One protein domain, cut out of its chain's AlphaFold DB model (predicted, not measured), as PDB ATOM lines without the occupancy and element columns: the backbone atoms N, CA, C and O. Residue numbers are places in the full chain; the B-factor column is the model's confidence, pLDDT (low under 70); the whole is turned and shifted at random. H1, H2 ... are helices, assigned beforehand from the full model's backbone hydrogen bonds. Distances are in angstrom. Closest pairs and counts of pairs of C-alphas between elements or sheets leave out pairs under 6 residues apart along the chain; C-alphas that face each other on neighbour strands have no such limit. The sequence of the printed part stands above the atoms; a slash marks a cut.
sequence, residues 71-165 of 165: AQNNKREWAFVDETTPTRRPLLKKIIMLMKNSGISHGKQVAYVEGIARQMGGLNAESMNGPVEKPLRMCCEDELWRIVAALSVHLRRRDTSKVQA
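What this domain is: This is residues 71 to 165 of the 165 residues of the protein "DUF1018 domain-containing protein" of Rhodocyclaceae bacterium (UniProt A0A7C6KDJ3). What does the model look like? Two helices, H2 and the longer H4, run side by side the same way, and H3 packs across H4 on one side of the pair. Short H1 touches none of the helices, and residues 160 to 165, with the end of H4, stick out. What is it built of? The printed part has 95 residues with four named helices, H1, H2, H3, H4 in chain order, and no named strand, an all helix class. How large is it? It is compact, with a radius of gyration of the C-alphas of 13.5 A and spans of 38 by 33 by 18 A.

How they stand to each other: What is near the first helix? H1, residues 71 to 77, is close but not clearly touching H3, residues 109 to 119; their closest C-alphas, of Glu 77 and Val 110, are 7.0 A apart. Which helices touch? H2, residues 88 to 100, touches H4, residues 141 to 163, at a shallow tilt of 13 degrees, the same way; their closest C-alphas, of Arg 88 and Glu 141, are 5.5 A apart. H3 touches H4 about perpendicular at 82 degrees, with residues 147 to 151 of H4 alone; the C-alphas of Ala 117 and Ile 147 are closest, at 5.8 A. How do the backbones run? In H1, H2, H3 and H4 every O i to N i+4 pair is within hydrogen-bond range.

Where its parts are: Where does H1 begin? C-alpha 71 is at (-25.059, 1.597, 5.009), and H1 is 9.8 A long. How long are the others? H2 measures 18.8 A, H3 15.4 A and H4 33.7 A, ending at C-alpha 163 (-31.442, -28.016, 6.156).

The domain as a whole: Is anything cut? The printed part has no cut; H3 to H4 is a long link of 21 residues. Where is confidence low? pLDDT is under 70 in residues 71 to 76, 121 to 131 and 161 to 165.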
ATOM      1  N   ALA A  71     -25.913   1.760   6.183       49.44
ATOM      2  CA  ALA A  71     -25.059   1.597   5.009       49.44
ATOM      3  C   ALA A  71     -23.737   2.370   5.177       49.44
ATOM      4  O   ALA A  71     -22.675   1.879   4.796       49.44
ATOM      5  N   GLN A  72     -23.769   3.526   5.848       48.22
ATOM      6  CA  GLN A  72     -22.563   4.267   6.241       48.22
ATOM      7  C   GLN A  72     -21.705   3.502   7.260       48.22
ATOM      8  O   GLN A  72     -20.481   3.490   7.136       48.22
ATOM      9  N   ASN A  73     -22.314   2.807   8.227       50.53
ATOM     10  CA  ASN A  73     -21.568   1.921   9.128       50.53
ATOM     11  C   ASN A  73     -20.931   0.733   8.389       50.53
ATOM     12  O   ASN A  73     -19.844   0.317   8.766       50.53
ATOM     13  N   ASN A  74     -21.553   0.235   7.317       48.66
ATOM     14  CA  ASN A  74     -20.986  -0.813   6.462       48.66
ATOM     15  C   ASN A  74     -19.735  -0.318   5.707       48.66
ATOM     16  O   ASN A  74     -18.725  -1.017   5.661       48.66
ATOM     17  N   LYS A  75     -19.759   0.930   5.199       55.88
ATOM     18  CA  LYS A  75     -18.556   1.589   4.651       55.88
ATOM     19  C   LYS A  75     -17.437   1.690   5.689       55.88
ATOM     20  O   LYS A  75     -16.282   1.539   5.325       55.88
ATOM     21  N   ARG A  76     -17.763   1.927   6.966       66.38
ATOM     22  CA  ARG A  76     -16.767   2.020   8.051       66.38
ATOM     23  C   ARG A  76     -16.247   0.662   8.520       66.38
ATOM     24  O   ARG A  76     -15.065   0.558   8.821       66.38
ATOM     25  N   GLU A  77     -17.099  -0.363   8.579       81.12
ATOM     26  CA  GLU A  77     -16.732  -1.704   9.059       81.12
ATOM     27  C   GLU A  77     -15.602  -2.317   8.220       81.12
ATOM     28  O   GLU A  77     -14.646  -2.853   8.775       81.12
ATOM     29  N   TRP A  78     -15.679  -2.168   6.896       89.25
ATOM     30  CA  TRP A  78     -14.694  -2.703   5.952       89.25
ATOM     31  C   TRP A  78     -13.779  -1.632   5.335       89.25
ATOM     32  O   TRP A  78     -13.061  -1.932   4.386       89.25
ATOM     33  N   ALA A  79     -13.765  -0.402   5.871       85.88
ATOM     34  CA  ALA A  79     -13.010   0.729   5.304       85.88
ATOM     35  C   ALA A  79     -11.523   0.410   5.080       85.88
ATOM     36  O   ALA A  79     -10.947   0.761   4.054       85.88
ATOM     37  N   PHE A  80     -10.918  -0.337   6.008       85.19
ATOM     38  CA  PHE A  80      -9.500  -0.701   5.965       85.19
ATOM     39  C   PHE A  80      -9.115  -1.584   4.761       85.19
ATOM     40  O   PHE A  80      -7.930  -1.788   4.503       85.19
ATOM     41  N   VAL A  81     -10.086  -2.156   4.039       89.12
ATOM     42  CA  VAL A  81      -9.825  -3.014   2.873       89.12
ATOM     43  C   VAL A  81      -9.368  -2.198   1.668       89.12
ATOM     44  O   VAL A  81      -8.526  -2.664   0.897       89.12
ATOM     45  N   ASP A  82      -9.874  -0.978   1.508       83.62
ATOM     46  CA  ASP A  82      -9.469  -0.116   0.398       83.62
ATOM     47  C   ASP A  82      -8.057   0.447   0.624       83.62
ATOM     48  O   ASP A  82      -7.279   0.562  -0.319       83.62
ATOM     49  N   GLU A  83      -7.666   0.657   1.881       84.69
ATOM     50  CA  GLU A  83      -6.341   1.156   2.286       84.69
ATOM     51  C   GLU A  83      -5.265   0.056   2.391       84.69
ATOM     52  O   GLU A  83      -4.093   0.339   2.630       84.69
ATOM     53  N   THR A  84      -5.635  -1.217   2.224       88.50
ATOM     54  CA  THR A  84      -4.704  -2.345   2.387       88.50
ATOM     55  C   THR A  84      -3.782  -2.558   1.181       88.50
ATOM     56  O   THR A  84      -4.012  -2.035   0.088       88.50
ATOM     57  N   THR A  85      -2.752  -3.392   1.360       89.06
ATOM     58  CA  THR A  85      -1.813  -3.744   0.290       89.06
ATOM     59  C   THR A  85      -2.499  -4.526  -0.841       89.06
ATOM     60  O   THR A  85      -3.455  -5.274  -0.593       89.06
ATOM     61  N   PRO A  86      -2.003  -4.423  -2.090       89.81
ATOM     62  CA  PRO A  86      -2.599  -5.113  -3.234       89.81
ATOM     63  C   PRO A  86      -2.716  -6.633  -3.080       89.81
ATOM     64  O   PRO A  86      -3.678  -7.202  -3.585       89.81
ATOM     65  N   THR A  87      -1.799  -7.286  -2.362       89.12
ATOM     66  CA  THR A  87      -1.819  -8.748  -2.175       89.12
ATOM     67  C   THR A  87      -2.867  -9.211  -1.158       89.12
ATOM     68  O   THR A  87      -3.512 -10.241  -1.338       89.12
ATOM     69  N   ARG A  88      -3.143  -8.405  -0.124       93.38
ATOM     70  CA  ARG A  88      -4.145  -8.716   0.915       93.38
ATOM     71  C   ARG A  88      -5.570  -8.430   0.453       93.38
ATOM     72  O   ARG A  88      -6.521  -9.097   0.872       93.38
ATOM     73  N   ARG A  89      -5.735  -7.425  -0.411       93.31
ATOM     74  CA  ARG A  89      -7.043  -6.908  -0.839       93.31
ATOM     75  C   ARG A  89      -7.959  -7.984  -1.455       93.31
ATOM     76  O   ARG A  89      -9.132  -8.012  -1.075       93.31
ATOM     77  N   PRO A  90      -7.497  -8.891  -2.343       94.75
ATOM     78  CA  PRO A  90      -8.330  -9.967  -2.882       94.75
ATOM     79  C   PRO A  90      -8.879 -10.911  -1.807       94.75
ATOM     80  O   PRO A  90     -10.062 -11.256  -1.843       94.75
ATOM     81  N   LEU A  91      -8.058 -11.286  -0.820       95.69
ATOM     82  CA  LEU A  91      -8.470 -12.174   0.271       95.69
ATOM     83  C   LEU A  91      -9.525 -11.508   1.156       95.69
ATOM     84  O   LEU A  91     -10.562 -12.104   1.441       95.69
ATOM     85  N   LEU A  92      -9.324 -10.237   1.509       94.50
ATOM     86  CA  LEU A  92     -10.302  -9.457   2.270       94.50
ATOM     87  C   LEU A  92     -11.628  -9.291   1.511       94.50
ATOM     88  O   LEU A  92     -12.698  -9.472   2.092       94.50
ATOM     89  N   LYS A  93     -11.587  -9.041   0.194       93.75
ATOM     90  CA  LYS A  93     -12.797  -9.010  -0.649       93.75
ATOM     91  C   LYS A  93     -13.519 -10.358  -0.684       93.75
ATOM     92  O   LYS A  93     -14.750 -10.389  -0.668       93.75
ATOM     93  N   LYS A  94     -12.777 -11.469  -0.688       94.88
ATOM     94  CA  LYS A  94     -13.355 -12.816  -0.614       94.88
ATOM     95  C   LYS A  94     -14.055 -13.057   0.725       94.88
ATOM     96  O   LYS A  94     -15.174 -13.565   0.725       94.88
ATOM     97  N   ILE A  95     -13.466 -12.621   1.840       94.50
ATOM     98  CA  ILE A  95     -14.112 -12.657   3.165       94.50
ATOM     99  C   ILE A  95     -15.407 -11.832   3.159       94.50
ATOM    100  O   ILE A  95     -16.447 -12.339   3.574       94.50
ATOM    101  N   ILE A  96     -15.382 -10.602   2.630       92.62
ATOM    102  CA  ILE A  96     -16.588  -9.762   2.506       92.62
ATOM    103  C   ILE A  96     -17.687 -10.496   1.732       92.62
ATOM    104  O   ILE A  96     -18.849 -10.476   2.137       92.62
ATOM    105  N   MET A  97     -17.336 -11.156   0.625       92.00
ATOM    106  CA  MET A  97     -18.305 -11.893  -0.185       92.00
ATOM    107  C   MET A  97     -18.936 -13.060   0.585       92.00
ATOM    108  O   MET A  97     -20.154 -13.220   0.560       92.00
ATOM    109  N   LEU A  98     -18.132 -13.828   1.326       91.25
ATOM    110  CA  LEU A  98     -18.633 -14.893   2.201       91.25
ATOM    111  C   LEU A  98     -19.590 -14.340   3.268       91.25
ATOM    112  O   LEU A  98     -20.647 -14.918   3.517       91.25
ATOM    113  N   MET A  99     -19.269 -13.182   3.852       90.00
ATOM    114  CA  MET A  99     -20.111 -12.560   4.874       90.00
ATOM    115  C   MET A  99     -21.436 -12.027   4.325       90.00
ATOM    116  O   MET A  99     -22.453 -12.164   5.006       90.00
ATOM    117  N   LYS A 100     -21.475 -11.507   3.091       84.44
ATOM    118  CA  LYS A 100     -22.731 -11.093   2.432       84.44
ATOM    119  C   LYS A 100     -23.743 -12.236   2.323       84.44
ATOM    120  O   LYS A 100     -24.933 -11.999   2.489       84.44
ATOM    121  N   ASN A 101     -23.264 -13.463   2.128       78.62
ATOM    122  CA  ASN A 101     -24.116 -14.645   1.973       78.62
ATOM    123  C   ASN A 101     -24.408 -15.369   3.300       78.62
ATOM    124  O   ASN A 101     -25.176 -16.322   3.327       78.62
ATOM    125  N   SER A 102     -23.818 -14.929   4.416       79.38
ATOM    126  CA  SER A 102     -23.886 -15.641   5.703       79.38
ATOM    127  C   SER A 102     -25.162 -15.387   6.521       79.38
ATOM    128  O   SER A 102     -25.420 -16.088   7.505       79.38
ATOM    129  N   GLY A 103     -25.938 -14.355   6.172       76.81
ATOM    130  CA  GLY A 103     -27.050 -13.859   6.990       76.81
ATOM    131  C   GLY A 103     -26.618 -13.135   8.275       76.81
ATOM    132  O   GLY A 103     -27.465 -12.801   9.098       76.81
ATOM    133  N   ILE A 104     -25.317 -12.886   8.473       80.50
ATOM    134  CA  ILE A 104     -24.814 -12.072   9.585       80.50
ATOM    135  C   ILE A 104     -25.011 -10.587   9.275       80.50
ATOM    136  O   ILE A 104     -24.519 -10.072   8.265       80.50
ATOM    137  N   SER A 105     -25.679  -9.893  10.196       73.94
ATOM    138  CA  SER A 105     -25.951  -8.459  10.121       73.94
ATOM    139  C   SER A 105     -24.686  -7.629   9.889       73.94
ATOM    140  O   SER A 105     -23.666  -7.814  10.559       73.94
ATOM    141  N   HIS A 106     -24.787  -6.626   9.017       72.75
ATOM    142  CA  HIS A 106     -23.754  -5.597   8.868       72.75
ATOM    143  C   HIS A 106     -23.481  -4.875  10.197       72.75
ATOM    144  O   HIS A 106     -24.418  -4.587  10.952       72.75
ATOM    145  N   GLY A 107     -22.210  -4.561  10.453       73.81
ATOM    146  CA  GLY A 107     -21.678  -4.028  11.711       73.81
ATOM    147  C   GLY A 107     -21.223  -5.100  12.711       73.81
ATOM    148  O   GLY A 107     -20.675  -4.753  13.755       73.81
ATOM    149  N   LYS A 108     -21.474  -6.385  12.423       81.56
ATOM    150  CA  LYS A 108     -21.044  -7.535  13.238       81.56
ATOM    151  C   LYS A 108     -20.113  -8.481  12.467       81.56
ATOM    152  O   LYS A 108     -19.619  -9.447  13.042       81.56
ATOM    153  N   GLN A 109     -19.899  -8.247  11.175       89.81
ATOM    154  CA  GLN A 109     -19.244  -9.187  10.274       89.81
ATOM    155  C   GLN A 109     -17.753  -9.314  10.574       89.81
ATOM    156  O   GLN A 109     -17.261 -10.434  10.669       89.81
ATOM    157  N   VAL A 110     -17.046  -8.202  10.794       90.44
ATOM    158  CA  VAL A 110     -15.610  -8.248  11.132       90.44
ATOM    159  C   VAL A 110     -15.393  -8.981  12.453       90.44
ATOM    160  O   VAL A 110     -14.601  -9.917  12.512       90.44
ATOM    161  N   ALA A 111     -16.159  -8.631  13.492       87.06
ATOM    162  CA  ALA A 111     -16.076  -9.292  14.794       87.06
ATOM    163  C   ALA A 111     -16.413 -10.790  14.713       87.06
ATOM    164  O   ALA A 111     -15.761 -11.604  15.364       87.06
ATOM    165  N   TYR A 112     -17.399 -11.163  13.890       90.38
ATOM    166  CA  TYR A 112     -17.742 -12.560  13.635       90.38
ATOM    167  C   TYR A 112     -16.573 -13.318  12.997       90.38
ATOM    168  O   TYR A 112     -16.178 -14.370  13.497       90.38
ATOM    169  N   VAL A 113     -15.987 -12.767  11.928       92.44
ATOM    170  CA  VAL A 113     -14.835 -13.365  11.235       92.44
ATOM    171  C   VAL A 113     -13.652 -13.524  12.184       92.44
ATOM    172  O   VAL A 113     -13.056 -14.596  12.233       92.44
ATOM    173  N   GLU A 114     -13.337 -12.504  12.980       89.62
ATOM    174  CA  GLU A 114     -12.269 -12.588  13.979       89.62
ATOM    175  C   GLU A 114     -12.572 -13.614  15.081       89.62
ATOM    176  O   GLU A 114     -11.666 -14.272  15.582       89.62
ATOM    177  N   GLY A 115     -13.839 -13.786  15.467       87.31
ATOM    178  CA  GLY A 115     -14.259 -14.842  16.391       87.31
ATOM    179  C   GLY A 115     -13.951 -16.237  15.846       87.31
ATOM    180  O   GLY A 115     -13.350 -17.048  16.546       87.31
ATOM    181  N   ILE A 116     -14.282 -16.487  14.575       87.31
ATOM    182  CA  ILE A 116     -13.924 -17.737  13.890       87.31
ATOM    183  C   ILE A 116     -12.405 -17.885  13.791       87.31
ATOM    184  O   ILE A 116     -11.885 -18.968  14.047       87.31
ATOM    185  N   ALA A 117     -11.687 -16.803  13.482       87.06
ATOM    186  CA  ALA A 117     -10.233 -16.809  13.358       87.06
ATOM    187  C   ALA A 117      -9.528 -17.231  14.664       87.06
ATOM    188  O   ALA A 117      -8.594 -18.036  14.636       87.06
ATOM    189  N   ARG A 118     -10.038 -16.767  15.813       83.94
ATOM    190  CA  ARG A 118      -9.574 -17.169  17.153       83.94
ATOM    191  C   ARG A 118      -9.897 -18.626  17.481       83.94
ATOM    192  O   ARG A 118      -9.151 -19.275  18.201       83.94
ATOM    193  N   GLN A 119     -10.982 -19.162  16.930       77.06
ATOM    194  CA  GLN A 119     -11.373 -20.563  17.106       77.06
ATOM    195  C   GLN A 119     -10.590 -21.531  16.198       77.06
ATOM    196  O   GLN A 119     -10.725 -22.745  16.349       77.06
ATOM    197  N   MET A 120      -9.737 -21.038  15.285       70.50
ATOM    198  CA  MET A 120      -8.972 -21.874  14.339       70.50
ATOM    199  C   MET A 120      -7.893 -22.772  14.978       70.50
ATOM    200  O   MET A 120      -7.186 -23.469  14.258       70.50
ATOM    201  N   GLY A 121      -7.792 -22.842  16.306       52.16
ATOM    202  CA  GLY A 121      -6.858 -23.728  17.009       52.16
ATOM    203  C   GLY A 121      -7.291 -25.195  17.140       52.16
ATOM    204  O   GLY A 121      -6.524 -25.976  17.683       52.16
ATOM    205  N   GLY A 122      -8.490 -25.591  16.683       46.09
ATOM    206  CA  GLY A 122      -9.037 -26.936  16.955       46.09
ATOM    207  C   GLY A 122      -9.275 -27.848  15.748       46.09
ATOM    208  O   GLY A 122      -9.586 -29.018  15.938       46.09
ATOM    209  N   LEU A 123      -9.166 -27.346  14.511       46.94
ATOM    210  CA  LEU A 123      -9.516 -28.133  13.317       46.94
ATOM    211  C   LEU A 123      -8.321 -28.757  12.589       46.94
ATOM    212  O   LEU A 123      -8.576 -29.582  11.725       46.94
ATOM    213  N   ASN A 124      -7.081 -28.381  12.933       45.44
ATOM    214  CA  ASN A 124      -5.806 -28.966  12.472       45.44
ATOM    215  C   ASN A 124      -4.634 -28.412  13.326       45.44
ATOM    216  O   ASN A 124      -3.696 -27.816  12.800       45.44
ATOM    217  N   ALA A 125      -4.718 -28.523  14.657       47.38
ATOM    218  CA  ALA A 125      -3.781 -27.883  15.596       47.38
ATOM    219  C   ALA A 125      -2.305 -28.289  15.401       47.38
ATOM    220  O   ALA A 125      -1.408 -27.512  15.714       47.38
ATOM    221  N   GLU A 126      -2.054 -29.478  14.849       48.12
ATOM    222  CA  GLU A 126      -0.705 -30.038  14.702       48.12
ATOM    223  C   GLU A 126      -0.015 -29.695  13.373       48.12
ATOM    224  O   GLU A 126       1.161 -29.992  13.193       48.12
ATOM    225  N   SER A 127      -0.696 -29.035  12.431       49.56
ATOM    226  CA  SER A 127      -0.092 -28.631  11.157       49.56
ATOM    227  C   SER A 127      -0.343 -27.153  10.873       49.56
ATOM    228  O   SER A 127      -1.369 -26.750  10.337       49.56
ATOM    229  N   MET A 128       0.677 -26.361  11.209       52.31
ATOM    230  CA  MET A 128       0.910 -24.968  10.815       52.31
ATOM    231  C   MET A 128       0.083 -23.880  11.535       52.31
ATOM    232  O   MET A 128      -1.024 -23.503  11.149       52.31
ATOM    233  N   ASN A 129       0.745 -23.271  12.528       59.81
ATOM    234  CA  ASN A 129       0.547 -21.902  13.022       59.81
ATOM    235  C   ASN A 129      -0.790 -21.551  13.703       59.81
ATOM    236  O   ASN A 129      -1.357 -20.521  13.363       59.81
ATOM    237  N   GLY A 130      -1.277 -22.329  14.677       64.12
ATOM    238  CA  GLY A 130      -2.166 -21.865  15.773       64.12
ATOM    239  C   GLY A 130      -3.428 -21.025  15.438       64.12
ATOM    240  O   GLY A 130      -3.796 -20.843  14.274       64.12
ATOM    241  N   PRO A 131      -4.157 -20.524  16.451       68.81
ATOM    242  CA  PRO A 131      -5.249 -19.568  16.250       68.81
ATOM    243  C   PRO A 131      -4.727 -18.195  15.792       68.81
ATOM    244  O   PRO A 131      -3.632 -17.777  16.160       68.81
ATOM    245  N   VAL A 132      -5.529 -17.461  15.008       78.94
ATOM    246  CA  VAL A 132      -5.204 -16.077  14.620       78.94
ATOM    247  C   VAL A 132      -5.885 -15.124  15.598       78.94
ATOM    248  O   VAL A 132      -7.088 -14.879  15.516       78.94
ATOM    249  N   GLU A 133      -5.113 -14.599  16.549       78.12
ATOM    250  CA  GLU A 133      -5.641 -13.754  17.632       78.12
ATOM    251  C   GLU A 133      -5.711 -12.265  17.283       78.12
ATOM    252  O   GLU A 133      -6.476 -11.503  17.888       78.12
ATOM    253  N   LYS A 134      -4.924 -11.847  16.288       81.19
ATOM    254  CA  LYS A 134      -4.793 -10.442  15.910       81.19
ATOM    255  C   LYS A 134      -6.009  -9.947  15.109       81.19
ATOM    256  O   LYS A 134      -6.654 -10.736  14.416       81.19
ATOM    257  N   PRO A 135      -6.308  -8.634  15.149       86.06
ATOM    258  CA  PRO A 135      -7.390  -8.056  14.358       86.06
ATOM    259  C   PRO A 135      -7.231  -8.318  12.858       86.06
ATOM    260  O   PRO A 135      -6.111  -8.316  12.336       86.06
ATOM    261  N   LEU A 136      -8.346  -8.435  12.130       88.75
ATOM    262  CA  LEU A 136      -8.347  -8.773  10.697       88.75
ATOM    263  C   LEU A 136      -7.531  -7.767   9.863       88.75
ATOM    264  O   LEU A 136      -6.810  -8.137   8.934       88.75
ATOM    265  N   ARG A 137      -7.560  -6.489  10.263       88.81
ATOM    266  CA  ARG A 137      -6.767  -5.409   9.648       88.81
ATOM    267  C   ARG A 137      -5.250  -5.596   9.780       88.81
ATOM    268  O   ARG A 137      -4.512  -5.015   8.990       88.81
ATOM    269  N   MET A 138      -4.785  -6.405  10.734       86.75
ATOM    270  CA  MET A 138      -3.366  -6.676  11.016       86.75
ATOM    271  C   MET A 138      -2.911  -8.063  10.537       86.75
ATOM    272  O   MET A 138      -1.730  -8.378  10.645       86.75
ATOM    273  N   CYS A 139      -3.824  -8.887  10.015       88.19
ATOM    274  CA  CYS A 139      -3.503 -10.214   9.487       88.19
ATOM    275  C   CYS A 139      -2.628 -10.124   8.235       88.19
ATOM    276  O   CYS A 139      -2.934  -9.338   7.327       88.19
ATOM    277  N   CYS A 140      -1.573 -10.941   8.177       89.56
ATOM    278  CA  CYS A 140      -0.760 -11.106   6.975       89.56
ATOM    279  C   CYS A 140      -1.508 -11.932   5.914       89.56
ATOM    280  O   CYS A 140      -2.625 -12.400   6.136       89.56
ATOM    281  N   GLU A 141      -0.911 -12.081   4.736       90.94
ATOM    282  CA  GLU A 141      -1.523 -12.789   3.608       90.94
ATOM    283  C   GLU A 141      -1.858 -14.252   3.931       90.94
ATOM    284  O   GLU A 141      -3.004 -14.666   3.752       90.94
ATOM    285  N   ASP A 142      -0.913 -14.994   4.511       88.25
ATOM    286  CA  ASP A 142      -1.110 -16.399   4.891       88.25
ATOM    287  C   ASP A 142      -2.231 -16.566   5.922       88.25
ATOM    288  O   ASP A 142      -3.071 -17.463   5.829       88.25
ATOM    289  N   GLU A 143      -2.295 -15.663   6.902       88.75
ATOM    290  CA  GLU A 143      -3.354 -15.654   7.911       88.75
ATOM    291  C   GLU A 143      -4.719 -15.371   7.286       88.75
ATOM    292  O   GLU A 143      -5.693 -16.056   7.597       88.75
ATOM    293  N   LEU A 144      -4.800 -14.408   6.364       92.69
ATOM    294  CA  LEU A 144      -6.033 -14.113   5.636       92.69
ATOM    295  C   LEU A 144      -6.483 -15.300   4.779       92.69
ATOM    296  O   LEU A 144      -7.679 -15.591   4.724       92.69
ATOM    297  N   TRP A 145      -5.551 -16.013   4.145       92.06
ATOM    298  CA  TRP A 145      -5.857 -17.209   3.365       92.06
ATOM    299  C   TRP A 145      -6.444 -18.319   4.247       92.06
ATOM    300  O   TRP A 145      -7.484 -18.900   3.919       92.06
ATOM    301  N   ARG A 146      -5.850 -18.549   5.424       87.25
ATOM    302  CA  ARG A 146      -6.352 -19.512   6.420       87.25
ATOM    303  C   ARG A 146      -7.736 -19.129   6.941       87.25
ATOM    304  O   ARG A 146      -8.620 -19.982   7.005       87.25
ATOM    305  N   ILE A 147      -7.959 -17.843   7.228       91.12
ATOM    306  CA  ILE A 147      -9.271 -17.323   7.642       91.12
ATOM    307  C   ILE A 147     -10.322 -17.578   6.557       91.12
ATOM    308  O   ILE A 147     -11.417 -18.042   6.870       91.12
ATOM    309  N   VAL A 148     -10.006 -17.328   5.280       92.88
ATOM    310  CA  VAL A 148     -10.915 -17.626   4.158       92.88
ATOM    311  C   VAL A 148     -11.295 -19.108   4.131       92.88
ATOM    312  O   VAL A 148     -12.476 -19.431   3.971       92.88
ATOM    313  N   ALA A 149     -10.318 -20.007   4.284       89.44
ATOM    314  CA  ALA A 149     -10.553 -21.450   4.273       89.44
ATOM    315  C   ALA A 149     -11.461 -21.884   5.436       89.44
ATOM    316  O   ALA A 149     -12.494 -22.521   5.211       89.44
ATOM    317  N   ALA A 150     -11.135 -21.473   6.664       87.31
ATOM    318  CA  ALA A 150     -11.919 -21.809   7.848       87.31
ATOM    319  C   ALA A 150     -13.340 -21.238   7.790       87.31
ATOM    320  O   ALA A 150     -14.306 -21.949   8.075       87.31
ATOM    321  N   LEU A 151     -13.488 -19.982   7.360       90.56
ATOM    322  CA  LEU A 151     -14.789 -19.336   7.214       90.56
ATOM    323  C   LEU A 151     -15.662 -20.065   6.183       90.56
ATOM    324  O   LEU A 151     -16.843 -20.289   6.436       90.56
ATOM    325  N   SER A 152     -15.082 -20.493   5.059       90.31
ATOM    326  CA  SER A 152     -15.805 -21.245   4.023       90.31
ATOM    327  C   SER A 152     -16.329 -22.587   4.548       90.31
ATOM    328  O   SER A 152     -17.488 -22.933   4.317       90.31
ATOM    329  N   VAL A 153     -15.503 -23.328   5.296       87.69
ATOM    330  CA  VAL A 153     -15.906 -24.597   5.932       87.69
ATOM    331  C   VAL A 153     -16.994 -24.361   6.977       87.69
ATOM    332  O   VAL A 153     -17.991 -25.082   7.003       87.69
ATOM    333  N   HIS A 154     -16.823 -23.344   7.821       87.75
ATOM    334  CA  HIS A 154     -17.771 -23.018   8.879       87.75
ATOM    335  C   HIS A 154     -19.152 -22.649   8.319       87.75
ATOM    336  O   HIS A 154     -20.163 -23.183   8.776       87.75
ATOM    337  N   LEU A 155     -19.203 -21.784   7.301       87.00
ATOM    338  CA  LEU A 155     -20.459 -21.389   6.659       87.00
ATOM    339  C   LEU A 155     -21.141 -22.579   5.972       87.00
ATOM    340  O   LEU A 155     -22.333 -22.785   6.184       87.00
ATOM    341  N   ARG A 156     -20.384 -23.432   5.264       86.69
ATOM    342  CA  ARG A 156     -20.932 -24.657   4.657       86.69
ATOM    343  C   ARG A 156     -21.572 -25.579   5.702       86.69
ATOM    344  O   ARG A 156     -22.695 -26.025   5.502       86.69
ATOM    345  N   ARG A 157     -20.892 -25.840   6.828       83.88
ATOM    346  CA  ARG A 157     -21.431 -26.674   7.924       83.88
ATOM    347  C   ARG A 157     -22.709 -26.085   8.520       83.88
ATOM    348  O   ARG A 157     -23.650 -26.820   8.826       83.88
ATOM    349  N   ARG A 158     -22.750 -24.760   8.675       81.44
ATOM    350  CA  ARG A 158     -23.922 -24.048   9.190       81.44
ATOM    351  C   ARG A 158     -25.120 -24.174   8.252       81.44
ATOM    352  O   ARG A 158     -26.228 -24.366   8.738       81.44
ATOM    353  N   ASP A 159     -24.908 -24.089   6.945       76.50
ATOM    354  CA  ASP A 159     -25.991 -24.231   5.974       76.50
ATOM    355  C   ASP A 159     -26.526 -25.667   5.923       76.50
ATOM    356  O   ASP A 159     -27.738 -25.849   5.950       76.50
ATOM    357  N   THR A 160     -25.666 -26.692   5.993       70.62
ATOM    358  CA  THR A 160     -26.116 -28.094   6.121       70.62
ATOM    359  C   THR A 160     -26.943 -28.321   7.390       70.62
ATOM    360  O   THR A 160     -27.972 -28.989   7.344       70.62
ATOM    361  N   SER A 161     -26.541 -27.711   8.509       65.00
ATOM    362  CA  SER A 161     -27.255 -27.836   9.791       65.00
ATOM    363  C   SER A 161     -28.634 -27.163   9.777       65.00
ATOM    364  O   SER A 161     -29.520 -27.581  10.510       65.00
ATOM    365  N   LYS A 162     -28.837 -26.132   8.944       58.94
ATOM    366  CA  LYS A 162     -30.145 -25.477   8.765       58.94
ATOM    367  C   LYS A 162     -31.113 -26.280   7.892       58.94
ATOM    368  O   LYS A 162     -32.300 -26.007   7.938       58.94
ATOM    369  N   VAL A 163     -30.613 -27.193   7.058       61.09
ATOM    370  CA  VAL A 163     -31.442 -28.016   6.156       61.09
ATOM    371  C   VAL A 163     -31.986 -29.260   6.871       61.09
ATOM    372  O   VAL A 163     -32.971 -29.837   6.429       61.09
ATOM    373  N   GLN A 164     -31.356 -29.675   7.974       47.34
ATOM    374  CA  GLN A 164     -31.736 -30.861   8.755       47.34
ATOM    375  C   GLN A 164     -32.613 -30.554   9.984       47.34
ATOM    376  O   GLN A 164     -32.985 -31.484  10.696       47.34
ATOM    377  N   ALA A 165     -32.914 -29.279  10.243       46.94
ATOM    378  CA  ALA A 165     -33.743 -28.806  11.354       46.94
ATOM    379  C   ALA A 165     -35.044 -28.197  10.824       46.94
ATOM    380  O   ALA A 165     -36.079 -28.363  11.504       46.94
TER     381      ALA A 165